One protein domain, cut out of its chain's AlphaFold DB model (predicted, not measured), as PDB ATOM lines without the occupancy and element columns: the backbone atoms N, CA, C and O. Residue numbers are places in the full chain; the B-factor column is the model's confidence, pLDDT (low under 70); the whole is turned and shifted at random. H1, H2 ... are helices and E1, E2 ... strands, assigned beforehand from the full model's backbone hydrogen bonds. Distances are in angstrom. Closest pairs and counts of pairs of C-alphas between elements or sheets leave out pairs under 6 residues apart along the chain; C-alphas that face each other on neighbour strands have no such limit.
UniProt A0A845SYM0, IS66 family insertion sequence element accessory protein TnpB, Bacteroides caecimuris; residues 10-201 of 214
ATOM      1  N   TYR A  10      59.197  86.936 -27.957       85.31
ATOM      2  CA  TYR A  10      59.690  85.758 -27.249       85.31
ATOM      3  C   TYR A  10      61.029  85.310 -27.821       85.31
ATOM      4  O   TYR A  10      61.134  84.967 -28.998       85.31
ATOM      5  N   TYR A  11      62.039  85.240 -26.961       87.31
ATOM      6  CA  TYR A  11      63.378  84.795 -27.311       87.31
ATOM      7  C   TYR A  11      63.707  83.492 -26.600       87.31
ATOM      8  O   TYR A  11      63.631  83.405 -25.376       87.31
ATOM      9  N   LEU A  12      64.135  82.481 -27.354       88.50
ATOM     10  CA  LEU A  12      64.759  81.296 -26.781       88.50
ATOM     11  C   LEU A  12      66.268  81.524 -26.675       88.50
ATOM     12  O   LEU A  12      66.941  81.740 -27.682       88.50
ATOM     13  N   PHE A  13      66.805  81.431 -25.465       88.94
ATOM     14  CA  PHE A  13      68.239  81.512 -25.222       88.94
ATOM     15  C   PHE A  13      68.951  80.293 -25.824       88.94
ATOM     16  O   PHE A  13      68.716  79.160 -25.397       88.94
ATOM     17  N   ASN A  14      69.817  80.524 -26.814       80.56
ATOM     18  CA  ASN A  14      70.501  79.461 -27.563       80.56
ATOM     19  C   ASN A  14      71.862  79.049 -26.955       80.56
ATOM     20  O   ASN A  14      72.439  78.031 -27.333       80.56
ATOM     21  N   GLY A  15      72.387  79.826 -26.004       74.75
ATOM     22  CA  GLY A  15      73.665  79.556 -25.348       74.75
ATOM     23  C   GLY A  15      73.604  78.447 -24.292       74.75
ATOM     24  O   GLY A  15      72.542  77.984 -23.861       74.75
ATOM     25  N   ASN A  16      74.777  78.017 -23.821       80.56
ATOM     26  CA  ASN A  16      74.858  77.071 -22.713       80.56
ATOM     27  C   ASN A  16      74.629  77.776 -21.371       80.56
ATOM     28  O   ASN A  16      75.558  78.318 -20.777       80.56
ATOM     29  N   VAL A  17      73.408  77.707 -20.851       84.50
ATOM     30  CA  VAL A  17      73.039  78.381 -19.603       84.50
ATOM     31  C   VAL A  17      73.015  77.433 -18.397       84.50
ATOM     32  O   VAL A  17      72.369  76.382 -18.397       84.50
ATOM     33  N   ASP A  18      73.675  77.833 -17.308       90.38
ATOM     34  CA  ASP A  18      73.492  77.197 -16.001       90.38
ATOM     35  C   ASP A  18      72.172  77.664 -15.371       90.38
ATOM     36  O   ASP A  18      72.092  78.745 -14.786       90.38
ATOM     37  N   LEU A  19      71.131  76.830 -15.439       92.62
ATOM     38  CA  LEU A  19      69.818  77.150 -14.867       92.62
ATOM     39  C   LEU A  19      69.774  77.163 -13.332       92.62
ATOM     40  O   LEU A  19      68.715  77.433 -12.765       92.62
ATOM     41  N   ARG A  20      70.889  76.930 -12.629       90.38
ATOM     42  CA  ARG A  20      70.999  77.237 -11.191       90.38
ATOM     43  C   ARG A  20      71.132  78.740 -10.937       90.38
ATOM     44  O   ARG A  20      70.883  79.186  -9.819       90.38
ATOM     45  N   LYS A  21      71.494  79.526 -11.959       92.56
ATOM     46  CA  LYS A  21      71.507  80.990 -11.904       92.56
ATOM     47  C   LYS A  21      70.106  81.527 -11.559       92.56
ATOM     48  O   LYS A  21      69.086  81.060 -12.073       92.56
ATOM     49  N   GLY A  22      70.075  82.504 -10.653       92.19
ATOM     50  CA  GLY A  22      68.887  83.313 -10.373       92.19
ATOM     51  C   GLY A  22      68.732  84.453 -11.382       92.19
ATOM     52  O   GLY A  22      69.592  84.634 -12.241       92.19
ATOM     53  N   ILE A  23      67.670  85.247 -11.223       95.81
ATOM     54  CA  ILE A  23      67.276  86.354 -12.117       95.81
ATOM     55  C   ILE A  23      68.464  87.178 -12.629       95.81
ATOM     56  O   ILE A  23      68.710  87.205 -13.826       95.81
ATOM     57  N   PHE A  24      69.249  87.795 -11.740       95.31
ATOM     58  CA  PHE A  24      70.272  88.756 -12.171       95.31
ATOM     59  C   PHE A  24      71.394  88.126 -13.002       95.31
ATOM     60  O   PHE A  24      71.828  88.722 -13.979       95.31
ATOM     61  N   ARG A  25      71.795  86.888 -12.689       96.00
ATOM     62  CA  ARG A  25      72.818  86.178 -13.472       96.00
ATOM     63  C   ARG A  25      72.289  85.668 -14.815       96.00
ATOM     64  O   ARG A  25      73.080  85.409 -15.715       96.00
ATOM     65  N   LEU A  26      70.973  85.482 -14.944       96.50
ATOM     66  CA  LEU A  26      70.329  85.228 -16.235       96.50
ATOM     67  C   LEU A  26      70.236  86.523 -17.054       96.50
ATOM     68  O   LEU A  26      70.512  86.492 -18.247       96.50
ATOM     69  N   CYS A  27      69.933  87.658 -16.414       96.31
ATOM     70  CA  CYS A  27      69.987  88.979 -17.045       96.31
ATOM     71  C   CYS A  27      71.389  89.295 -17.591       96.31
ATOM     72  O   CYS A  27      71.503  89.814 -18.693       96.31
ATOM     73  N   GLU A  28      72.451  88.976 -16.845       96.25
ATOM     74  CA  GLU A  28      73.842  89.078 -17.321       96.25
ATOM     75  C   GLU A  28      74.060  88.248 -18.592       96.25
ATOM     76  O   GLU A  28      74.478  88.801 -19.601       96.25
ATOM     77  N   SER A  29      73.661  86.969 -18.591       95.00
ATOM     78  CA  SER A  29      73.765  86.113 -19.783       95.00
ATOM     79  C   SER A  29      72.999  86.664 -20.994       95.00
ATOM     80  O   SER A  29      73.493  86.563 -22.110       95.00
ATOM     81  N   ILE A  30      71.823  87.278 -20.805       94.38
ATOM     82  CA  ILE A  30      71.088  87.936 -21.903       94.38
ATOM     83  C   ILE A  30      71.902  89.101 -22.480       94.38
ATOM     84  O   ILE A  30      72.040  89.209 -23.697       94.38
ATOM     85  N   ARG A  31      72.472  89.957 -21.624       94.50
ATOM     86  CA  ARG A  31      73.270  91.105 -22.080       94.50
ATOM     87  C   ARG A  31      74.534  90.664 -22.814       94.50
ATOM     88  O   ARG A  31      74.839  91.204 -23.870       94.50
ATOM     89  N   GLU A  32      75.245  89.685 -22.265       93.56
ATOM     90  CA  GLU A  32      76.537  89.227 -22.786       93.56
ATOM     91  C   GLU A  32      76.396  88.403 -24.072       93.56
ATOM     92  O   GLU A  32      77.140  88.628 -25.021       93.56
ATOM     93  N   GLU A  33      75.447  87.463 -24.124       91.12
ATOM     94  CA  GLU A  33      75.358  86.490 -25.225       91.12
ATOM     95  C   GLU A  33      74.318  86.864 -26.289       91.12
ATOM     96  O   GLU A  33      74.419  86.399 -27.423       91.12
ATOM     97  N   MET A  34      73.314  87.683 -25.952       90.69
ATOM     98  CA  MET A  34      72.280  88.117 -26.903       90.69
ATOM     99  C   MET A  34      72.366  89.602 -27.259       90.69
ATOM    100  O   MET A  34      71.685  90.025 -28.187       90.69
ATOM    101  N   SER A  35      73.155  90.397 -26.525       92.75
ATOM    102  CA  SER A  35      73.222  91.859 -26.689       92.75
ATOM    103  C   SER A  35      71.850  92.549 -26.588       92.75
ATOM    104  O   SER A  35      71.614  93.573 -27.225       92.75
ATOM    105  N   LEU A  36      70.942  91.991 -25.777       93.44
ATOM    106  CA  LEU A  36      69.601  92.529 -25.520       93.44
ATOM    107  C   LEU A  36      69.494  93.086 -24.095       93.44
ATOM    108  O   LEU A  36      70.216  92.655 -23.191       93.44
ATOM    109  N   ASP A  37      68.560  94.017 -23.873       94.44
ATOM    110  CA  ASP A  37      68.238  94.496 -22.527       94.44
ATOM    111  C   ASP A  37      67.166  93.601 -21.873       94.44
ATOM    112  O   ASP A  37      66.011  93.580 -22.311       94.44
ATOM    113  N   PRO A  38      67.488  92.873 -20.786       94.38
ATOM    114  CA  PRO A  38      66.506  92.091 -20.036       94.38
ATOM    115  C   PRO A  38      65.453  92.946 -19.314       94.38
ATOM    116  O   PRO A  38      64.524  92.386 -18.737       94.38
ATOM    117  N   SER A  39      65.615  94.270 -19.294       94.94
ATOM    118  CA  SER A  39      64.683  95.242 -18.701       94.94
ATOM    119  C   SER A  39      63.706  95.827 -19.727       94.94
ATOM    120  O   SER A  39      62.864  96.645 -19.368       94.94
ATOM    121  N   ASP A  40      63.790  95.410 -20.992       92.44
ATOM    122  CA  ASP A  40      62.788  95.734 -22.000       92.44
ATOM    123  C   ASP A  40      61.502  94.937 -21.729       92.44
ATOM    124  O   ASP A  40      61.471  93.708 -21.847       92.44
ATOM    125  N   ALA A  41      60.436  95.650 -21.364       89.56
ATOM    126  CA  ALA A  41      59.144  95.060 -21.028       89.56
ATOM    127  C   ALA A  41      58.385  94.485 -22.235       89.56
ATOM    128  O   ALA A  41      57.364  93.832 -22.048       89.56
ATOM    129  N   SER A  42      58.856  94.701 -23.465       88.81
ATOM    130  CA  SER A  42      58.309  94.032 -24.648       88.81
ATOM    131  C   SER A  42      58.893  92.632 -24.858       88.81
ATOM    132  O   SER A  42      58.324  91.848 -25.615       88.81
ATOM    133  N   ASN A  43      59.982  92.281 -24.161       90.75
ATOM    134  CA  ASN A  43      60.738  91.055 -24.401       90.75
ATOM    135  C   ASN A  43      60.556  90.017 -23.285       90.75
ATOM    136  O   ASN A  43      60.497  90.313 -22.086       90.75
ATOM    137  N   VAL A  44      60.511  88.752 -23.688       90.00
ATOM    138  CA  VAL A  44      60.380  87.581 -22.821       90.00
ATOM    139  C   VAL A  44      61.477  86.596 -23.190       90.00
ATOM    140  O   VAL A  44      61.609  86.203 -24.347       90.00
ATOM    141  N   TYR A  45      62.246  86.154 -22.201       92.25
ATOM    142  CA  TYR A  45      63.417  85.313 -22.422       92.25
ATOM    143  C   TYR A  45      63.198  83.926 -21.834       92.25
ATOM    144  O   TYR A  45      63.031  83.758 -20.624       92.25
ATOM    145  N   MET A  46      63.211  82.915 -22.690       92.44
ATOM    146  CA  MET A  46      63.042  81.519 -22.325       92.44
ATOM    147  C   MET A  46      64.385  80.800 -22.293       92.44
ATOM    148  O   MET A  46      65.190  80.895 -23.214       92.44
ATOM    149  N   PHE A  47      64.588  80.000 -21.257       93.25
ATOM    150  CA  PHE A  47      65.753  79.152 -21.087       93.25
ATOM    151  C   PHE A  47      65.304  77.713 -20.851       93.25
ATOM    152  O   PHE A  47      64.380  77.466 -20.074       93.25
ATOM    153  N   MET A  48      65.980  76.749 -21.468       91.38
ATOM    154  CA  MET A  48      65.657  75.327 -21.333       91.38
ATOM    155  C   MET A  48      66.899  74.533 -20.940       91.38
ATOM    156  O   MET A  48      67.974  74.716 -21.508       91.38
ATOM    157  N   SER A  49      66.773  73.628 -19.965       92.25
ATOM    158  CA  SER A  49      67.893  72.768 -19.581       92.25
ATOM    159  C   SER A  49      68.238  71.790 -20.702       92.25
ATOM    160  O   SER A  49      67.360  71.307 -21.417       92.25
ATOM    161  N   ARG A  50      69.510  71.380 -20.787       88.94
ATOM    162  CA  ARG A  50      69.970  70.362 -21.755       88.94
ATOM    163  C   ARG A  50      69.173  69.052 -21.676       88.94
ATOM    164  O   ARG A  50      68.840  68.460 -22.696       88.94
ATOM    165  N   ASN A  51      68.825  68.615 -20.462       90.50
ATOM    166  CA  ASN A  51      68.003  67.419 -20.240       90.50
ATOM    167  C   ASN A  51      66.491  67.658 -20.430       90.50
ATOM    168  O   ASN A  51      65.711  66.718 -20.283       90.50
ATOM    169  N   ARG A  52      66.082  68.893 -20.756       90.44
ATOM    170  CA  ARG A  52      64.699  69.326 -21.000       90.44
ATOM    171  C   ARG A  52      63.746  69.075 -19.828       90.44
ATOM    172  O   ARG A  52      62.558  68.853 -20.028       90.44
ATOM    173  N   LYS A  53      64.262  69.093 -18.598       91.94
ATOM    174  CA  LYS A  53      63.482  68.936 -17.356       91.94
ATOM    175  C   LYS A  53      63.248  70.245 -16.601       91.94
ATOM    176  O   LYS A  53      62.578  70.239 -15.576       91.94
ATOM    177  N   VAL A  54      63.810  71.354 -17.072       93.44
ATOM    178  CA  VAL A  54      63.599  72.680 -16.488       93.44
ATOM    179  C   VAL A  54      63.416  73.670 -17.625       93.44
ATOM    180  O   VAL A  54      64.258  73.734 -18.524       93.44
ATOM    181  N   VAL A  55      62.336  74.441 -17.564       92.56
ATOM    182  CA  VAL A  55      62.163  75.654 -18.363       92.56
ATOM    183  C   VAL A  55      62.097  76.833 -17.410       92.56
ATOM    184  O   VAL A  55      61.428  76.760 -16.380       92.56
ATOM    185  N   LYS A  56      62.812  77.902 -17.754       94.00
ATOM    186  CA  LYS A  56      62.725  79.201 -17.098       94.00
ATOM    187  C   LYS A  56      62.245  80.246 -18.091       94.00
ATOM    188  O   LYS A  56      62.726  80.266 -19.217       94.00
ATOM    189  N   ILE A  57      61.339  81.114 -17.669       92.81
ATOM    190  CA  ILE A  57      60.858  82.257 -18.443       92.81
ATOM    191  C   ILE A  57      61.117  83.498 -17.602       92.81
ATOM    192  O   ILE A  57      60.574  83.626 -16.506       92.81
ATOM    193  N   LEU A  58      62.000  84.364 -18.087       94.31
ATOM    194  CA  LEU A  58      62.350  85.635 -17.473       94.31
ATOM    195  C   LEU A  58      61.639  86.756 -18.228       94.31
ATOM    196  O   LEU A  58      61.725  86.836 -19.453       94.31
ATOM    197  N   HIS A  59      60.980  87.631 -17.487       92.38
ATOM    198  CA  HIS A  59      60.326  88.808 -18.031       92.38
ATOM    199  C   HIS A  59      60.492  89.980 -17.068       92.38
ATOM    200  O   HIS A  59      60.474  89.798 -15.844       92.38
ATOM    201  N   TYR A  60      60.680  91.173 -17.618       91.56
ATOM    202  CA  TYR A  60      60.618  92.405 -16.856       91.56
ATOM    203  C   TYR A  60      59.266  93.060 -17.092       91.56
ATOM    204  O   TYR A  60      58.902  93.339 -18.225       91.56
ATOM    205  N   GLU A  61      58.533  93.331 -16.021       84.38
ATOM    206  CA  GLU A  61      57.250  94.008 -16.131       84.38
ATOM    207  C   GLU A  61      57.030  94.921 -14.925       84.38
ATOM    208  O   GLU A  61      57.175  94.502 -13.772       84.38
ATOM    209  N   ARG A  62      56.660  96.181 -15.195       81.69
ATOM    210  CA  ARG A  62      56.182  97.157 -14.193       81.69
ATOM    211  C   ARG A  62      57.105  97.285 -12.969       81.69
ATOM    212  O   ARG A  62      56.648  97.309 -11.829       81.69
ATOM    213  N   GLY A  63      58.420  97.339 -13.190       85.94
ATOM    214  CA  GLY A  63      59.397  97.492 -12.107       85.94
ATOM    215  C   GLY A  63      59.775  96.197 -11.385       85.94
ATOM    216  O   GLY A  63      60.495  96.257 -10.384       85.94
ATOM    217  N   PHE A  64      59.343  95.034 -11.878       88.94
ATOM    218  CA  PHE A  64      59.713  93.731 -11.339       88.94
ATOM    219  C   PHE A  64      60.431  92.891 -12.382       88.94
ATOM    220  O   PHE A  64      60.000  92.795 -13.526       88.94
ATOM    221  N   TYR A  65      61.475  92.194 -11.944       93.12
ATOM    222  CA  TYR A  65      61.902  90.992 -12.640       93.12
ATOM    223  C   TYR A  65      61.088  89.811 -12.145       93.12
ATOM    224  O   TYR A  65      60.935  89.587 -10.936       93.12
ATOM    225  N   VAL A  66      60.608  89.041 -13.103       91.56
ATOM    226  CA  VAL A  66      59.769  87.881 -12.893       91.56
ATOM    227  C   VAL A  66      60.441  86.683 -13.533       91.56
ATOM    228  O   VAL A  66      60.778  86.716 -14.712       91.56
ATOM    229  N   LEU A  67      60.631  85.621 -12.759       93.75
ATOM    230  CA  LEU A  67      61.166  84.360 -13.243       93.75
ATOM    231  C   LEU A  67      60.185  83.245 -12.940       93.75
ATOM    232  O   LEU A  67      59.939  82.908 -11.785       93.75
ATOM    233  N   TYR A  68      59.664  82.647 -13.992       92.06
ATOM    234  CA  TYR A  68      58.826  81.471 -13.910       92.06
ATOM    235  C   TYR A  68      59.652  80.233 -14.220       92.06
ATOM    236  O   TYR A  68      60.297  80.164 -15.260       92.06
ATOM    237  N   GLU A  69      59.647  79.260 -13.323       93.38
ATOM    238  CA  GLU A  69      60.323  77.980 -13.477       93.38
ATOM    239  C   GLU A  69      59.288  76.855 -13.485       93.38
ATOM    240  O   GLU A  69      58.539  76.691 -12.524       93.38
ATOM    241  N   LYS A  70      59.269  76.055 -14.555       91.75
ATOM    242  CA  LYS A  70      58.377  74.898 -14.697       91.75
ATOM    243  C   LYS A  70      59.198  73.619 -14.767       91.75
ATOM    244  O   LYS A  70      60.172  73.532 -15.529       91.75
ATOM    245  N   ARG A  71      58.812  72.617 -13.975       93.81
ATOM    246  CA  ARG A  71      59.454  71.296 -13.937       93.81
ATOM    247  C   ARG A  71      58.415  70.181 -13.999       93.81
ATOM    248  O   ARG A  71      57.601  70.095 -13.082       93.81
ATOM    249  N   PRO A  72      58.440  69.312 -15.021       91.19
ATOM    250  CA  PRO A  72      57.582  68.141 -15.046       91.19
ATOM    251  C   PRO A  72      57.991  67.160 -13.947       91.19
ATOM    252  O   PRO A  72      59.183  66.938 -13.718       91.19
ATOM    253  N   VAL A  73      57.005  66.520 -13.328       89.75
ATOM    254  CA  VAL A  73      57.213  65.350 -12.465       89.75
ATOM    255  C   VAL A  73      57.690  64.164 -13.298       89.75
ATOM    256  O   VAL A  73      58.614  63.460 -12.897       89.75
ATOM    257  N   MET A  74      57.122  63.983 -14.495       87.69
ATOM    258  CA  MET A  74      57.525  62.932 -15.428       87.69
ATOM    259  C   MET A  74      57.763  63.448 -16.843       87.69
ATOM    260  O   MET A  74      57.105  64.363 -17.327       87.69
ATOM    261  N   GLY A  75      58.686  62.795 -17.548       89.12
ATOM    262  CA  GLY A  75      59.011  63.135 -18.926       89.12
ATOM    263  C   GLY A  75      59.938  64.346 -19.046       89.12
ATOM    264  O   GLY A  75      60.791  64.601 -18.192       89.12
ATOM    265  N   LYS A  76      59.838  65.030 -20.187       89.31
ATOM    266  CA  LYS A  76      60.700  66.148 -20.580       89.31
ATOM    267  C   LYS A  76      59.966  67.063 -21.559       89.31
ATOM    268  O   LYS A  76      59.216  66.570 -22.400       89.31
ATOM    269  N   PHE A  77      60.216  68.367 -21.485       86.12
ATOM    270  CA  PHE A  77      59.668  69.351 -22.422       86.12
ATOM    271  C   PHE A  77      60.086  69.035 -23.851       86.12
ATOM    272  O   PHE A  77      61.196  68.545 -24.073       86.12
ATOM    273  N   LYS A  78      59.231  69.320 -24.834       83.56
ATOM    274  CA  LYS A  78      59.602  69.189 -26.248       83.56
ATOM    275  C   LYS A  78      60.770  70.121 -26.570       83.56
ATOM    276  O   LYS A  78      60.866  71.219 -26.034       83.56
ATOM    277  N   LYS A  79      61.686  69.647 -27.417       80.38
ATOM    278  CA  LYS A  79      62.794  70.472 -27.899       80.38
ATOM    279  C   LYS A  79      62.235  71.424 -28.967       80.38
ATOM    280  O   LYS A  79      61.605  70.914 -29.893       80.38
ATOM    281  N   PRO A  80      62.472  72.742 -28.873       80.31
ATOM    282  CA  PRO A  80      62.187  73.660 -29.969       80.31
ATOM    283  C   PRO A  80      62.923  73.214 -31.237       80.31
ATOM    284  O   PRO A  80      64.069  72.754 -31.165       80.31
ATOM    285  N   VAL A  81      62.261  73.311 -32.387       77.81
ATOM    286  CA  VAL A  81      62.842  72.915 -33.677       77.81
ATOM    287  C   VAL A  81      63.458  74.153 -34.308       77.81
ATOM    288  O   VAL A  81      62.789  75.176 -34.411       77.81
ATOM    289  N   PHE A  82      64.732  74.071 -34.687       77.50
ATOM    290  CA  PHE A  82      65.359  75.133 -35.463       77.50
ATOM    291  C   PHE A  82      64.819  75.069 -36.889       77.50
ATOM    292  O   PHE A  82      64.896  74.021 -37.530       77.50
ATOM    293  N   ASP A  83      64.226  76.163 -37.343       72.88
ATOM    294  CA  ASP A  83      63.786  76.331 -38.716       72.88
ATOM    295  C   ASP A  83      64.934  76.953 -39.515       72.88
ATOM    296  O   ASP A  83      65.334  78.098 -39.293       72.88
ATOM    297  N   GLU A  84      65.493  76.164 -40.432       76.75
ATOM    298  CA  GLU A  84      66.603  76.578 -41.291       76.75
ATOM    299  C   GLU A  84      66.220  77.702 -42.259       76.75
ATOM    300  O   GLU A  84      67.102  78.456 -42.675       76.75
ATOM    301  N   VAL A  85      64.936  77.832 -42.610       74.31
ATOM    302  CA  VAL A  85      64.451  78.840 -43.563       74.31
ATOM    303  C   VAL A  85      64.363  80.204 -42.887       74.31
ATOM    304  O   VAL A  85      64.896  81.183 -43.402       74.31
ATOM    305  N   SER A  86      63.734  80.271 -41.713       66.75
ATOM    306  CA  SER A  86      63.594  81.516 -40.944       66.75
ATOM    307  C   SER A  86      64.781  81.810 -40.021       66.75
ATOM    308  O   SER A  86      64.809  82.863 -39.385       66.75
ATOM    309  N   LYS A  87      65.746  80.885 -39.921       69.81
ATOM    310  CA  LYS A  87      66.922  80.955 -39.038       69.81
ATOM    311  C   LYS A  87      66.564  81.215 -37.570       69.81
ATOM    312  O   LYS A  87      67.301  81.887 -36.850       69.81
ATOM    313  N   CYS A  88      65.448  80.655 -37.104       62.06
ATOM    314  CA  CYS A  88      64.986  80.809 -35.727       62.06
ATOM    315  C   CYS A  88      64.429  79.505 -35.143       62.06
ATOM    316  O   CYS A  88      64.074  78.570 -35.858       62.06
ATOM    317  N   TYR A  89      64.354  79.420 -33.812       72.25
ATOM    318  CA  TYR A  89      63.674  78.307 -33.153       72.25
ATOM    319  C   TYR A  89      62.168  78.523 -33.171       72.25
ATOM    320  O   TYR A  89      61.671  79.528 -32.665       72.25
ATOM    321  N   ARG A  90      61.434  77.536 -33.683       62.84
ATOM    322  CA  ARG A  90      59.977  77.535 -33.681       62.84
ATOM    323  C   ARG A  90      59.450  76.760 -32.477       62.84
ATOM    324  O   ARG A  90      59.799  75.595 -32.265       62.84
ATOM    325  N   ILE A  91      58.573  77.404 -31.712       70.69
ATOM    326  CA  ILE A  91      57.752  76.781 -30.670       70.69
ATOM    327  C   ILE A  91      56.299  76.907 -31.126       70.69
ATOM    328  O   ILE A  91      55.878  77.982 -31.549       70.69
ATOM    329  N   GLN A  92      55.538  75.810 -31.102       67.94
ATOM    330  CA  GLN A  92      54.112  75.891 -31.423       67.94
ATOM    331  C   GLN A  92      53.381  76.691 -30.344       67.94
ATOM    332  O   GLN A  92      53.721  76.591 -29.167       67.94
ATOM    333  N   TRP A  93      52.340  77.437 -30.725       68.00
ATOM    334  CA  TRP A  93      51.520  78.167 -29.754       68.00
ATOM    335  C   TRP A  93      50.972  77.250 -28.657       68.00
ATOM    336  O   TRP A  93      50.998  77.615 -27.495       68.00
ATOM    337  N   SER A  94      50.564  76.028 -29.003       68.31
ATOM    338  CA  SER A  94      50.129  75.013 -28.037       68.31
ATOM    339  C   SER A  94      51.209  74.668 -27.006       68.31
ATOM    340  O   SER A  94      50.906  74.535 -25.825       68.31
ATOM    341  N   ASP A  95      52.472  74.561 -27.427       74.25
ATOM    342  CA  ASP A  95      53.596  74.312 -26.524       74.25
ATOM    343  C   ASP A  95      53.915  75.566 -25.683       74.25
ATOM    344  O   ASP A  95      54.217  75.433 -24.499       74.25
ATOM    345  N   MET A  96      53.798  76.777 -26.249       72.06
ATOM    346  CA  MET A  96      53.921  78.038 -25.500       72.06
ATOM    347  C   MET A  96      52.827  78.176 -24.444       72.06
ATOM    348  O   MET A  96      53.147  78.349 -23.274       72.06
ATOM    349  N   ALA A  97      51.564  78.012 -24.832       69.44
ATOM    350  CA  ALA A  97      50.412  77.998 -23.943       69.44
ATOM    351  C   ALA A  97      50.595  76.963 -22.828       69.44
ATOM    352  O   ALA A  97      50.410  77.259 -21.659       69.44
ATOM    353  N   TYR A  98      51.093  75.767 -23.137       73.56
ATOM    354  CA  TYR A  98      51.363  74.757 -22.114       73.56
ATOM    355  C   TYR A  98      52.469  75.156 -21.113       73.56
ATOM    356  O   TYR A  98      52.461  74.735 -19.948       73.56
ATOM    357  N   LEU A  99      53.430  75.976 -21.547       72.19
ATOM    358  CA  LEU A  99      54.461  76.542 -20.678       72.19
ATOM    359  C   LEU A  99      53.920  77.701 -19.831       72.19
ATOM    360  O   LEU A  99      54.257  77.767 -18.645       72.19
ATOM    361  N   THR A 100      53.106  78.584 -20.413       66.62
ATOM    362  CA  THR A 100      52.747  79.893 -19.844       66.62
ATOM    363  C   THR A 100      51.359  79.962 -19.218       66.62
ATOM    364  O   THR A 100      51.162  80.764 -18.308       66.62
ATOM    365  N   GLU A 101      50.404  79.145 -19.660       65.62
ATOM    366  CA  GLU A 101      49.068  79.095 -19.078       65.62
ATOM    367  C   GLU A 101      49.123  78.413 -17.718       65.62
ATOM    368  O   GLU A 101      49.531  77.255 -17.578       65.62
ATOM    369  N   SER A 102      48.655  79.145 -16.719       56.19
ATOM    370  CA  SER A 102      48.265  78.584 -15.438       56.19
ATOM    371  C   SER A 102      46.752  78.449 -15.428       56.19
ATOM    372  O   SER A 102      46.041  79.354 -15.866       56.19
ATOM    373  N   ILE A 103      46.240  77.316 -14.951       46.97
ATOM    374  CA  ILE A 103      44.790  77.142 -14.840       46.97
ATOM    375  C   ILE A 103      44.290  78.069 -13.736       46.97
ATOM    376  O   ILE A 103      44.822  78.065 -12.626       46.97
ATOM    377  N   VAL A 104      43.227  78.820 -14.023       49.53
ATOM    378  CA  VAL A 104      42.403  79.431 -12.978       49.53
ATOM    379  C   VAL A 104      41.657  78.294 -12.285       49.53
ATOM    380  O   VAL A 104      40.586  77.877 -12.717       49.53
ATOM    381  N   VAL A 105      42.271  77.717 -11.254       51.84
ATOM    382  CA  VAL A 105      41.579  76.779 -10.371       51.84
ATOM    383  C   VAL A 105      40.727  77.621  -9.429       51.84
ATOM    384  O   VAL A 105      41.236  78.459  -8.686       51.84
ATOM    385  N   THR A 106      39.413  77.441  -9.491       51.56
ATOM    386  CA  THR A 106      38.486  78.030  -8.525       51.56
ATOM    387  C   THR A 106      38.658  77.314  -7.183       51.56
ATOM    388  O   THR A 106      38.663  76.086  -7.164       51.56
ATOM    389  N   ASN A 107      38.766  78.067  -6.081       66.44
ATOM    390  CA  ASN A 107      38.966  77.582  -4.701       66.44
ATOM    391  C   ASN A 107      40.374  77.038  -4.383       66.44
ATOM    392  O   ASN A 107      40.521  75.919  -3.897       66.44
ATOM    393  N   LEU A 108      41.413  77.841  -4.629       74.38
ATOM    394  CA  LEU A 108      42.770  77.547  -4.156       74.38
ATOM    395  C   LEU A 108      42.952  77.922  -2.678       74.38
ATOM    396  O   LEU A 108      42.534  78.997  -2.243       74.38
ATOM    397  N   ASN A 109      43.657  77.070  -1.938       78.12
ATOM    398  CA  ASN A 109      44.158  77.363  -0.602       78.12
ATOM    399  C   ASN A 109      45.528  78.036  -0.716       78.12
ATOM    400  O   ASN A 109      46.461  77.490  -1.308       78.12
ATOM    401  N   TYR A 110      45.668  79.216  -0.119       77.50
ATOM    402  CA  TYR A 110      46.925  79.959  -0.117       77.50
ATOM    403  C   TYR A 110      47.596  79.864   1.247       77.50
ATOM    404  O   TYR A 110      47.024  80.257   2.263       77.50
ATOM    405  N   TYR A 111      48.840  79.400   1.257       80.19
ATOM    406  CA  TYR A 111      49.649  79.262   2.458       80.19
ATOM    407  C   TYR A 111      50.862  80.174   2.385       80.19
ATOM    408  O   TYR A 111      51.657  80.081   1.452       80.19
ATOM    409  N   LEU A 112      51.062  81.018   3.396       82.94
ATOM    410  CA  LEU A 112      52.343  81.687   3.590       82.94
ATOM    411  C   LEU A 112      53.224  80.860   4.516       82.94
ATOM    412  O   LEU A 112      52.849  80.572   5.652       82.94
ATOM    413  N   PHE A 113      54.418  80.527   4.044       84.69
ATOM    414  CA  PHE A 113      55.405  79.803   4.827       84.69
ATOM    415  C   PHE A 113      55.871  80.645   6.029       84.69
ATOM    416  O   PHE A 113      56.465  81.710   5.848       84.69
ATOM    417  N   ASN A 114      55.607  80.173   7.253       73.56
ATOM    418  CA  ASN A 114      55.884  80.909   8.500       73.56
ATOM    419  C   ASN A 114      57.335  80.731   9.022       73.56
ATOM    420  O   ASN A 114      57.716  81.307  10.035       73.56
ATOM    421  N   GLY A 115      58.182  79.966   8.330       69.44
ATOM    422  CA  GLY A 115      59.570  79.706   8.728       69.44
ATOM    423  C   GLY A 115      60.609  80.635   8.089       69.44
ATOM    424  O   GLY A 115      60.367  81.334   7.100       69.44
ATOM    425  N   ASN A 116      61.832  80.609   8.625       75.69
ATOM    426  CA  ASN A 116      62.974  81.213   7.944       75.69
ATOM    427  C   ASN A 116      63.438  80.306   6.799       75.69
ATOM    428  O   ASN A 116      64.224  79.389   7.017       75.69
ATOM    429  N   VAL A 117      62.996  80.589   5.575       82.00
ATOM    430  CA  VAL A 117      63.378  79.782   4.413       82.00
ATOM    431  C   VAL A 117      64.559  80.405   3.656       82.00
ATOM    432  O   VAL A 117      64.574  81.597   3.332       82.00
ATOM    433  N   ASP A 118      65.554  79.585   3.310       88.75
ATOM    434  CA  ASP A 118      66.594  79.984   2.360       88.75
ATOM    435  C   ASP A 118      66.018  80.009   0.937       88.75
ATOM    436  O   ASP A 118      65.888  78.975   0.282       88.75
ATOM    437  N   LEU A 119      65.716  81.201   0.420       90.88
ATOM    438  CA  LEU A 119      65.171  81.376  -0.932       90.88
ATOM    439  C   LEU A 119      66.181  81.160  -2.067       90.88
ATOM    440  O   LEU A 119      65.831  81.327  -3.237       90.88
ATOM    441  N   ARG A 120      67.411  80.726  -1.770       89.12
ATOM    442  CA  ARG A 120      68.302  80.122  -2.774       89.12
ATOM    443  C   ARG A 120      67.886  78.688  -3.112       89.12
ATOM    444  O   ARG A 120      68.275  78.185  -4.164       89.12
ATOM    445  N   LYS A 121      67.081  78.038  -2.260       91.81
ATOM    446  CA  LYS A 121      66.477  76.729  -2.541       91.81
ATOM    447  C   LYS A 121      65.642  76.797  -3.830       91.81
ATOM    448  O   LYS A 121      64.879  77.743  -4.060       91.81
ATOM    449  N   GLY A 122      65.825  75.789  -4.683       91.81
ATOM    450  CA  GLY A 122      64.957  75.524  -5.832       91.81
ATOM    451  C   GLY A 122      63.718  74.723  -5.424       91.81
ATOM    452  O   GLY A 122      63.573  74.365  -4.259       91.81
ATOM    453  N   ILE A 123      62.872  74.404  -6.403       95.62
ATOM    454  CA  ILE A 123      61.560  73.754  -6.224       95.62
ATOM    455  C   ILE A 123      61.582  72.600  -5.217       95.62
ATOM    456  O   ILE A 123      60.912  72.676  -4.197       95.62
ATOM    457  N   PHE A 124      62.387  71.562  -5.454       95.12
ATOM    458  CA  PHE A 124      62.329  70.351  -4.627       95.12
ATOM    459  C   PHE A 124      62.703  70.594  -3.163       95.12
ATOM    460  O   PHE A 124      62.056  70.052  -2.279       95.12
ATOM    461  N   ARG A 125      63.664  71.487  -2.901       95.75
ATOM    462  CA  ARG A 125      64.040  71.853  -1.529       95.75
ATOM    463  C   ARG A 125      62.992  72.713  -0.823       95.75
ATOM    464  O   ARG A 125      62.959  72.737   0.403       95.75
ATOM    465  N   LEU A 126      62.179  73.453  -1.577       95.56
ATOM    466  CA  LEU A 126      61.013  74.149  -1.032       95.56
ATOM    467  C   LEU A 126      59.879  73.155  -0.750       95.56
ATOM    468  O   LEU A 126      59.258  73.248   0.301       95.56
ATOM    469  N   CYS A 127      59.667  72.167  -1.628       95.50
ATOM    470  CA  CYS A 127      58.736  71.061  -1.390       95.50
ATOM    471  C   CYS A 127      59.093  70.269  -0.121       95.50
ATOM    472  O   CYS A 127      58.202  69.927   0.645       95.50
ATOM    473  N   GLU A 128      60.379  69.990   0.115       95.69
ATOM    474  CA  GLU A 128      60.859  69.368   1.361       95.69
ATOM    475  C   GLU A 128      60.497  70.221   2.584       95.69
ATOM    476  O   GLU A 128      59.837  69.720   3.486       95.69
ATOM    477  N   SER A 129      60.797  71.526   2.559       93.62
ATOM    478  CA  SER A 129      60.409  72.447   3.639       93.62
ATOM    479  C   SER A 129      58.892  72.473   3.890       93.62
ATOM    480  O   SER A 129      58.477  72.527   5.041       93.62
ATOM    481  N   ILE A 130      58.052  72.404   2.850       92.56
ATOM    482  CA  ILE A 130      56.587  72.319   3.012       92.56
ATOM    483  C   ILE A 130      56.195  71.031   3.750       92.56
ATOM    484  O   ILE A 130      55.407  71.081   4.693       92.56
ATOM    485  N   ARG A 131      56.757  69.883   3.359       93.56
ATOM    486  CA  ARG A 131      56.443  68.595   3.997       93.56
ATOM    487  C   ARG A 131      56.895  68.555   5.454       93.56
ATOM    488  O   ARG A 131      56.135  68.119   6.311       93.56
ATOM    489  N   GLU A 132      58.110  69.015   5.727       92.31
ATOM    490  CA  GLU A 132      58.731  68.936   7.054       92.31
ATOM    491  C   GLU A 132      58.146  69.954   8.038       92.31
ATOM    492  O   GLU A 132      57.849  69.600   9.176       92.31
ATOM    493  N   GLU A 133      57.962  71.210   7.618       89.06
ATOM    494  CA  GLU A 133      57.596  72.304   8.530       89.06
ATOM    495  C   GLU A 133      56.090  72.608   8.541       89.06
ATOM    496  O   GLU A 133      55.593  73.165   9.518       89.06
ATOM    497  N   MET A 134      55.354  72.263   7.477       87.31
ATOM    498  CA  MET A 134      53.903  72.500   7.392       87.31
ATOM    499  C   MET A 134      53.072  71.216   7.421       87.31
ATOM    500  O   MET A 134      51.857  71.304   7.561       87.31
ATOM    501  N   SER A 135      53.697  70.042   7.266       90.94
ATOM    502  CA  SER A 135      52.995  68.752   7.156       90.94
ATOM    503  C   SER A 135      51.943  68.720   6.032       90.94
ATOM    504  O   SER A 135      50.918  68.055   6.154       90.94
ATOM    505  N   LEU A 136      52.199  69.435   4.928       91.06
ATOM    506  CA  LEU A 136      51.334  69.495   3.742       91.06
ATOM    507  C   LEU A 136      51.986  68.805   2.534       91.06
ATOM    508  O   LEU A 136      53.215  68.728   2.441       91.06
ATOM    509  N   ASP A 137      51.176  68.339   1.577       93.19
ATOM    510  CA  ASP A 137      51.679  67.824   0.298       93.19
ATOM    511  C   ASP A 137      51.817  68.961  -0.735       93.19
ATOM    512  O   ASP A 137      50.815  69.525  -1.186       93.19
ATOM    513  N   PRO A 138      53.042  69.303  -1.178       93.06
ATOM    514  CA  PRO A 138      53.252  70.297  -2.228       93.06
ATOM    515  C   PRO A 138      52.731  69.864  -3.607       93.06
ATOM    516  O   PRO A 138      52.770  70.663  -4.539       93.06
ATOM    517  N   SER A 139      52.299  68.610  -3.757       94.62
ATOM    518  CA  SER A 139      51.725  68.037  -4.984       94.62
ATOM    519  C   SER A 139      50.192  68.098  -5.008       94.62
ATOM    520  O   SER A 139      49.578  67.671  -5.984       94.62
ATOM    521  N   ASP A 140      49.567  68.635  -3.960       89.62
ATOM    522  CA  ASP A 140      48.142  68.941  -3.955       89.62
ATOM    523  C   ASP A 140      47.879  70.175  -4.832       89.62
ATOM    524  O   ASP A 140      48.311  71.288  -4.525       89.62
ATOM    525  N   ALA A 141      47.168  69.965  -5.942       85.56
ATOM    526  CA  ALA A 141      46.872  71.005  -6.924       85.56
ATOM    527  C   ALA A 141      45.888  72.078  -6.419       85.56
ATOM    528  O   ALA A 141      45.701  73.090  -7.097       85.56
ATOM    529  N   SER A 142      45.262  71.877  -5.254       81.94
ATOM    530  CA  SER A 142      44.435  72.892  -4.597       81.94
ATOM    531  C   SER A 142      45.252  73.892  -3.773       81.94
ATOM    532  O   SER A 142      44.721  74.927  -3.380       81.94
ATOM    533  N   ASN A 143      46.545  73.629  -3.543       85.00
ATOM    534  CA  ASN A 143      47.372  74.415  -2.632       85.00
ATOM    535  C   ASN A 143      48.411  75.267  -3.372       85.00
ATOM    536  O   ASN A 143      49.111  74.822  -4.285       85.00
ATOM    537  N   VAL A 144      48.561  76.505  -2.910       84.44
ATOM    538  CA  VAL A 144      49.575  77.457  -3.364       84.44
ATOM    539  C   VAL A 144      50.402  77.903  -2.169       84.44
ATOM    540  O   VAL A 144      49.872  78.401  -1.178       84.44
ATOM    541  N   TYR A 145      51.718  77.773  -2.280       87.62
ATOM    542  CA  TYR A 145      52.657  78.047  -1.199       87.62
ATOM    543  C   TYR A 145      53.492  79.276  -1.519       87.62
ATOM    544  O   TYR A 145      54.231  79.318  -2.502       87.62
ATOM    545  N   MET A 146      53.404  80.287  -0.671       88.38
ATOM    546  CA  MET A 146      54.148  81.525  -0.789       88.38
ATOM    547  C   MET A 146      55.311  81.549   0.197       88.38
ATOM    548  O   MET A 146      55.189  81.157   1.354       88.38
ATOM    549  N   PHE A 147      56.434  82.089  -0.252       90.06
ATOM    550  CA  PHE A 147      57.615  82.316   0.559       90.06
ATOM    551  C   PHE A 147      58.127  83.735   0.329       90.06
ATOM    552  O   PHE A 147      58.219  84.189  -0.812       90.06
ATOM    553  N   MET A 148      58.517  84.429   1.396       86.88
ATOM    554  CA  MET A 148      59.021  85.801   1.323       86.88
ATOM    555  C   MET A 148      60.382  85.915   2.005       86.88
ATOM    556  O   MET A 148      60.582  85.409   3.108       86.88
ATOM    557  N   SER A 149      61.338  86.592   1.365       89.31
ATOM    558  CA  SER A 149      62.648  86.822   1.973       89.31
ATOM    559  C   SER A 149      62.534  87.757   3.176       89.31
ATOM    560  O   SER A 149      61.756  88.711   3.164       89.31
ATOM    561  N   ARG A 150      63.406  87.581   4.177       85.62
ATOM    562  CA  ARG A 150      63.502  88.492   5.337       85.62
ATOM    563  C   ARG A 150      63.692  89.959   4.937       85.62
ATOM    564  O   ARG A 150      63.092  90.852   5.520       85.62
ATOM    565  N   ASN A 151      64.507  90.214   3.910       86.50
ATOM    566  CA  ASN A 151      64.731  91.566   3.385       86.50
ATOM    567  C   ASN A 151      63.597  92.073   2.474       86.50
ATOM    568  O   ASN A 151      63.688  93.200   1.984       86.50
ATOM    569  N   ARG A 152      62.556  91.258   2.254       86.44
ATOM    570  CA  ARG A 152      61.365  91.548   1.448       86.44
ATOM    571  C   ARG A 152      61.683  91.926  -0.001       86.44
ATOM    572  O   ARG A 152      60.978  92.721  -0.606       86.44
ATOM    573  N   LYS A 153      62.761  91.380  -0.568       88.81
ATOM    574  CA  LYS A 153      63.172  91.590  -1.970       88.81
ATOM    575  C   LYS A 153      62.940  90.382  -2.875       88.81
ATOM    576  O   LYS A 153      63.192  90.471  -4.071       88.81
ATOM    577  N   VAL A 154      62.493  89.255  -2.330       90.94
ATOM    578  CA  VAL A 154      62.173  88.056  -3.106       90.94
ATOM    579  C   VAL A 154      60.870  87.487  -2.577       90.94
ATOM    580  O   VAL A 154      60.747  87.255  -1.373       90.94
ATOM    581  N   VAL A 155      59.929  87.248  -3.479       89.94
ATOM    582  CA  VAL A 155      58.767  86.399  -3.222       89.94
ATOM    583  C   VAL A 155      58.848  85.212  -4.159       89.94
ATOM    584  O   VAL A 155      59.132  85.383  -5.345       89.94
ATOM    585  N   LYS A 156      58.627  84.019  -3.614       92.12
ATOM    586  CA  LYS A 156      58.432  82.795  -4.381       92.12
ATOM    587  C   LYS A 156      57.027  82.271  -4.158       92.12
ATOM    588  O   LYS A 156      56.555  82.278  -3.028       92.12
ATOM    589  N   ILE A 157      56.390  81.808  -5.219       89.88
ATOM    590  CA  ILE A 157      55.084  81.160  -5.176       89.88
ATOM    591  C   ILE A 157      55.252  79.809  -5.854       89.88
ATOM    592  O   ILE A 157      55.673  79.752  -7.006       89.88
ATOM    593  N   LEU A 158      55.009  78.742  -5.105       91.69
ATOM    594  CA  LEU A 158      55.121  77.365  -5.549       91.69
ATOM    595  C   LEU A 158      53.733  76.747  -5.585       91.69
ATOM    596  O   LEU A 158      52.995  76.829  -4.604       91.69
ATOM    597  N   HIS A 159      53.403  76.088  -6.683       89.94
ATOM    598  CA  HIS A 159      52.187  75.292  -6.791       89.94
ATOM    599  C   HIS A 159      52.411  74.096  -7.706       89.94
ATOM    600  O   HIS A 159      53.402  74.023  -8.444       89.94
ATOM    601  N   TYR A 160      51.487  73.146  -7.638       90.19
ATOM    602  CA  TYR A 160      51.469  71.981  -8.505       90.19
ATOM    603  C   TYR A 160      50.286  72.056  -9.468       90.19
ATOM    604  O   TYR A 160      49.153  72.281  -9.060       90.19
ATOM    605  N   GLU A 161      50.540  71.862 -10.760       83.56
ATOM    606  CA  GLU A 161      49.497  71.865 -11.789       83.56
ATOM    607  C   GLU A 161      49.824  70.867 -12.902       83.56
ATOM    608  O   GLU A 161      50.948  70.823 -13.393       83.56
ATOM    609  N   ARG A 162      48.843  70.064 -13.338       82.50
ATOM    610  CA  ARG A 162      48.937  69.185 -14.530       82.50
ATOM    611  C   ARG A 162      50.228  68.347 -14.634       82.50
ATOM    612  O   ARG A 162      50.734  68.137 -15.733       82.50
ATOM    613  N   GLY A 163      50.780  67.865 -13.520       86.94
ATOM    614  CA  GLY A 163      52.035  67.101 -13.550       86.94
ATOM    615  C   GLY A 163      53.308  67.947 -13.508       86.94
ATOM    616  O   GLY A 163      54.390  67.412 -13.749       86.94
ATOM    617  N   PHE A 164      53.213  69.241 -13.204       90.00
ATOM    618  CA  PHE A 164      54.339  70.159 -13.073       90.00
ATOM    619  C   PHE A 164      54.382  70.762 -11.685       90.00
ATOM    620  O   PHE A 164      53.373  71.240 -11.176       90.00
ATOM    621  N   TYR A 165      55.586  70.849 -11.134       93.94
ATOM    622  CA  TYR A 165      55.856  71.878 -10.149       93.94
ATOM    623  C   TYR A 165      56.171  73.181 -10.868       93.94
ATOM    624  O   TYR A 165      57.006  73.228 -11.783       93.94
ATOM    625  N   VAL A 166      55.510  74.232 -10.416       91.38
ATOM    626  CA  VAL A 166      55.664  75.587 -10.913       91.38
ATOM    627  C   VAL A 166      56.191  76.454  -9.784       91.38
ATOM    628  O   VAL A 166      55.740  76.358  -8.646       91.38
ATOM    629  N   LEU A 167      57.176  77.286 -10.102       93.12
ATOM    630  CA  LEU A 167      57.746  78.246  -9.177       93.12
ATOM    631  C   LEU A 167      57.848  79.605  -9.841       93.12
ATOM    632  O   LEU A 167      58.589  79.800 -10.800       93.12
ATOM    633  N   TYR A 168      57.132  80.555  -9.274       90.75
ATOM    634  CA  TYR A 168      57.158  81.944  -9.671       90.75
ATOM    635  C   TYR A 168      58.017  82.734  -8.689       90.75
ATOM    636  O   TYR A 168      57.718  82.769  -7.500       90.75
ATOM    637  N   GLU A 169      59.083  83.367  -9.167       92.50
ATOM    638  CA  GLU A 169      59.943  84.250  -8.385       92.50
ATOM    639  C   GLU A 169      59.769  85.698  -8.859       92.50
ATOM    640  O   GLU A 169      60.045  86.014 -10.016       92.50
ATOM    641  N   LYS A 170      59.348  86.591  -7.958       90.00
ATOM    642  CA  LYS A 170      59.186  88.029  -8.223       90.00
ATOM    643  C   LYS A 170      60.209  88.815  -7.414       90.00
ATOM    644  O   LYS A 170      60.361  88.599  -6.205       90.00
ATOM    645  N   ARG A 171      60.901  89.744  -8.072       91.56
ATOM    646  CA  ARG A 171      61.870  90.654  -7.448       91.56
ATOM    647  C   ARG A 171      61.620  92.092  -7.890       91.56
ATOM    648  O   ARG A 171      61.671  92.351  -9.089       91.56
ATOM    649  N   PRO A 172      61.387  93.032  -6.963       89.12
ATOM    650  CA  PRO A 172      61.276  94.433  -7.313       89.12
ATOM    651  C   PRO A 172      62.658  94.984  -7.667       89.12
ATOM    652  O   PRO A 172      63.652  94.654  -7.013       89.12
ATOM    653  N   VAL A 173      62.714  95.859  -8.668       86.25
ATOM    654  CA  VAL A 173      63.917  96.649  -8.966       86.25
ATOM    655  C   VAL A 173      64.153  97.687  -7.870       86.25
ATOM    656  O   VAL A 173      65.287  97.875  -7.433       86.25
ATOM    657  N   MET A 174      63.081  98.302  -7.362       80.75
ATOM    658  CA  MET A 174      63.141  99.289  -6.283       80.75
ATOM    659  C   MET A 174      62.200  98.948  -5.131       80.75
ATOM    660  O   MET A 174      61.111  98.417  -5.320       80.75
ATOM    661  N   GLY A 175      62.611  99.301  -3.913       85.06
ATOM    662  CA  GLY A 175      61.805  99.080  -2.715       85.06
ATOM    663  C   GLY A 175      61.806  97.627  -2.230       85.06
ATOM    664  O   GLY A 175      62.787  96.890  -2.377       85.06
ATOM    665  N   LYS A 176      60.723  97.259  -1.542       84.06
ATOM    666  CA  LYS A 176      60.528  95.982  -0.845       84.06
ATOM    667  C   LYS A 176      59.046  95.598  -0.898       84.06
ATOM    668  O   LYS A 176      58.188  96.475  -0.839       84.06
ATOM    669  N   PHE A 177      58.743  94.304  -0.938       81.50
ATOM    670  CA  PHE A 177      57.386  93.789  -0.755       81.50
ATOM    671  C   PHE A 177      56.829  94.192   0.617       81.50
ATOM    672  O   PHE A 177      57.565  94.301   1.607       81.50
ATOM    673  N   LYS A 178      55.516  94.404   0.696       75.81
ATOM    674  CA  LYS A 178      54.830  94.566   1.979       75.81
ATOM    675  C   LYS A 178      54.842  93.236   2.726       75.81
ATOM    676  O   LYS A 178      54.676  92.188   2.112       75.81
ATOM    677  N   LYS A 179      55.090  93.283   4.037       70.25
ATOM    678  CA  LYS A 179      54.956  92.095   4.882       70.25
ATOM    679  C   LYS A 179      53.463  91.931   5.187       70.25
ATOM    680  O   LYS A 179      52.871  92.919   5.621       70.25
ATOM    681  N   PRO A 180      52.862  90.754   4.967       71.00
ATOM    682  CA  PRO A 180      51.501  90.515   5.419       71.00
ATOM    683  C   PRO A 180      51.421  90.612   6.945       71.00
ATOM    684  O   PRO A 180      52.408  90.379   7.654       71.00
ATOM    685  N   VAL A 181      50.253  91.013   7.438       68.69
ATOM    686  CA  VAL A 181      50.018  91.229   8.867       68.69
ATOM    687  C   VAL A 181      49.811  89.871   9.524       68.69
ATOM    688  O   VAL A 181      48.993  89.076   9.062       68.69
ATOM    689  N   PHE A 182      50.586  89.590  10.570       67.75
ATOM    690  CA  PHE A 182      50.356  88.409  11.390       67.75
ATOM    691  C   PHE A 182      49.111  88.655  12.238       67.75
ATOM    692  O   PHE A 182      49.015  89.670  12.924       67.75
ATOM    693  N   ASP A 183      48.144  87.760  12.125       63.00
ATOM    694  CA  ASP A 183      46.941  87.765  12.932       63.00
ATOM    695  C   ASP A 183      47.186  86.885  14.161       63.00
ATOM    696  O   ASP A 183      47.256  85.660  14.068       63.00
ATOM    697  N   GLU A 184      47.338  87.531  15.317       68.69
ATOM    698  CA  GLU A 184      47.584  86.868  16.603       68.69
ATOM    699  C   GLU A 184      46.421  85.955  17.026       68.69
ATOM    700  O   GLU A 184      46.638  84.977  17.744       68.69
ATOM    701  N   VAL A 185      45.192  86.235  16.568       65.00
ATOM    702  CA  VAL A 185      43.995  85.461  16.932       65.00
ATOM    703  C   VAL A 185      43.971  84.135  16.181       65.00
ATOM    704  O   VAL A 185      43.792  83.080  16.784       65.00
ATOM    705  N   SER A 186      44.181  84.177  14.864       54.62
ATOM    706  CA  SER A 186      44.200  82.978  14.016       54.62
ATOM    707  C   SER A 186      45.579  82.309  13.932       54.62
ATOM    708  O   SER A 186      45.708  81.228  13.356       54.62
ATOM    709  N   LYS A 187      46.612  82.932  14.519       59.16
ATOM    710  CA  LYS A 187      48.027  82.526  14.461       59.16
ATOM    711  C   LYS A 187      48.541  82.296  13.038       59.16
ATOM    712  O   LYS A 187      49.407  81.448  12.811       59.16
ATOM    713  N   CYS A 188      48.035  83.056  12.072       54.22
ATOM    714  CA  CYS A 188      48.461  82.976  10.681       54.22
ATOM    715  C   CYS A 188      48.690  84.367  10.085       54.22
ATOM    716  O   CYS A 188      48.269  85.388  10.623       54.22
ATOM    717  N   TYR A 189      49.399  84.437   8.960       65.94
ATOM    718  CA  TYR A 189      49.497  85.690   8.223       65.94
ATOM    719  C   TYR A 189      48.237  85.898   7.400       65.94
ATOM    720  O   TYR A 189      47.948  85.119   6.490       65.94
ATOM    721  N   ARG A 190      47.520  86.986   7.677       54.19
ATOM    722  CA  ARG A 190      46.358  87.364   6.886       54.19
ATOM    723  C   ARG A 190      46.836  88.026   5.600       54.19
ATOM    724  O   ARG A 190      47.421  89.108   5.632       54.19
ATOM    725  N   ILE A 191      46.578  87.373   4.473       63.22
ATOM    726  CA  ILE A 191      46.810  87.927   3.139       63.22
ATOM    727  C   ILE A 191      45.450  88.317   2.564       63.22
ATOM    728  O   ILE A 191      44.562  87.472   2.454       63.22
ATOM    729  N   GLN A 192      45.259  89.593   2.224       60.34
ATOM    730  CA  GLN A 192      44.046  90.011   1.520       60.34
ATOM    731  C   GLN A 192      44.148  89.683   0.029       60.34
ATOM    732  O   GLN A 192      45.242  89.558  -0.521       60.34
ATOM    733  N   TRP A 193      43.006  89.609  -0.658       62.12
ATOM    734  CA  TRP A 193      42.991  89.433  -2.112       62.12
ATOM    735  C   TRP A 193      43.835  90.492  -2.834       62.12
ATOM    736  O   TRP A 193      44.552  90.163  -3.767       62.12
ATOM    737  N   SER A 194      43.840  91.742  -2.358       59.75
ATOM    738  CA  SER A 194      44.692  92.807  -2.901       59.75
ATOM    739  C   SER A 194      46.189  92.511  -2.775       59.75
ATOM    740  O   SER A 194      46.955  92.818  -3.687       59.75
ATOM    741  N   ASP A 195      46.617  91.894  -1.671       63.59
ATOM    742  CA  ASP A 195      48.007  91.479  -1.474       63.59
ATOM    743  C   ASP A 195      48.347  90.302  -2.396       63.59
ATOM    744  O   ASP A 195      49.403  90.292  -3.028       63.59
ATOM    745  N   MET A 196      47.432  89.337  -2.534       63.72
ATOM    746  CA  MET A 196      47.577  88.233  -3.484       63.72
ATOM    747  C   MET A 196      47.644  88.730  -4.927       63.72
ATOM    748  O   MET A 196      48.539  88.314  -5.660       63.72
ATOM    749  N   ALA A 197      46.762  89.643  -5.330       63.44
ATOM    750  CA  ALA A 197      46.753  90.257  -6.652       63.44
ATOM    751  C   ALA A 197      48.066  91.009  -6.905       63.44
ATOM    752  O   ALA A 197      48.725  90.776  -7.909       63.44
ATOM    753  N   TYR A 198      48.567  91.790  -5.949       65.75
ATOM    754  CA  TYR A 198      49.877  92.439  -6.079       65.75
ATOM    755  C   TYR A 198      51.044  91.443  -6.263       65.75
ATOM    756  O   TYR A 198      52.009  91.694  -7.000       65.75
ATOM    757  N   LEU A 199      50.981  90.295  -5.587       63.53
ATOM    758  CA  LEU A 199      52.033  89.279  -5.623       63.53
ATOM    759  C   LEU A 199      51.944  88.367  -6.857       63.53
ATOM    760  O   LEU A 199      52.986  87.932  -7.354       63.53
ATOM    761  N   THR A 200      50.739  88.121  -7.375       56.75
ATOM    762  CA  THR A 200      50.452  87.133  -8.436       56.75
ATOM    763  C   THR A 200      50.025  87.730  -9.775       56.75
ATOM    764  O   THR A 200      50.219  87.090 -10.815       56.75
ATOM    765  N   GLU A 201      49.459  88.929  -9.777       55.56
ATOM    766  CA  GLU A 201      49.053  89.665 -10.965       55.56
ATOM    767  C   GLU A 201      50.088  90.741 -11.300       55.56
ATOM    768  O   GLU A 201      50.826  91.268 -10.457       55.56
TER     769      GLU A 201
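This is residues 10 to 201 of the 214 residues of the protein "IS66 family insertion sequence element accessory protein TnpB" of Bacteroides caecimuris (UniProt A0A845SYM0). One long, twisted sheet of eight strands makes the middle of this elongated domain, its two halves of four strands joined side by side at E4 and E10. H1 and H3 cover one face, H2 is on the opposite face, H4 only grazes the sheet, and the small hairpins E5-E6 and E11-E12 lie at the two far ends. The printed part has 192 residues with four named helices and twelve named strands, in the order E1 H1 E2 E3 E4 E5 E6 H2 E7 H3 E8 E9 E10 E11 E12 H4; the class is mixed, helices and strands. The large sheet, itself mixed, runs E1 E2 E3 E4 E10 E9 E8 E7. The whole is compact, with a radius of gyration of the C-alphas of 17.3 A and spans of 64 by 37 by 27 A.

Start at E4, residues 64 to 72, and E10, residues 164 to 172, antiparallel at 169 degrees; N 67 and O 169, 2.8 A apart, are within hydrogen-bond range. E2, residues 43 to 48, E3, residues 55 to 61, and E4 form a meander, each strand the antiparallel neighbour of the one before, with N 45 to O 58 at 2.9 A and N 57 to O 68 at 2.8 A. E8, residues 143 to 148, E9, residues 155 to 161, and E10 form another, with N 145 to O 158 and N 157 to O 168 at 2.8 A. The edge strands are E1, residues 10 to 12, parallel to E2 with N 11 to O 44 at 2.8 A, and E7, residues 109 to 112, parallel to E8 with N 111 to O 144 at 2.8 A. H1, residues 23 to 34, runs across the strands at a height over the sheet of 10.0 A; its Ile 23 and Leu 67 of E4 have C-alphas 6.5 A apart. H3, residues 123 to 134, on the same face, runs across at 9.7 A. E1, H1, E2 and E7, H3, E8 are strand-helix-strand units, parallel neighbour strands with a helix between, with right-handed crossovers. H2, residues 93 to 100, is on the opposite face; H4, residues 193 to 200, grazes the sheet with residues 196 to 200. In the four helices every O i to N i+4 pair is within hydrogen-bond range.

Find C-alpha 10 at (59.690, 85.758, -27.249), where E1 begins. E4 and E10 each measure 25.9 A, H1 and H3 15.7 A. Hairpin E5, residues 81 to 83, and E6, residues 88 to 90, has N 83 to O 88 at 2.8 A; hairpin E11, residues 181 to 183, and E12, residues 188 to 190, has N 183 to O 188 at 2.8 A. H4 ends at C-alpha 200, (50.452, 87.133, -8.436).

The C-alphas farthest apart, of Val 85 and Val 185, are 64.2 A apart. The printed part has no cut, and no link is long. Mean pLDDT of the printed part is 82.9; 38 residues are under 70, among them 100 to 107 and 181 to 201.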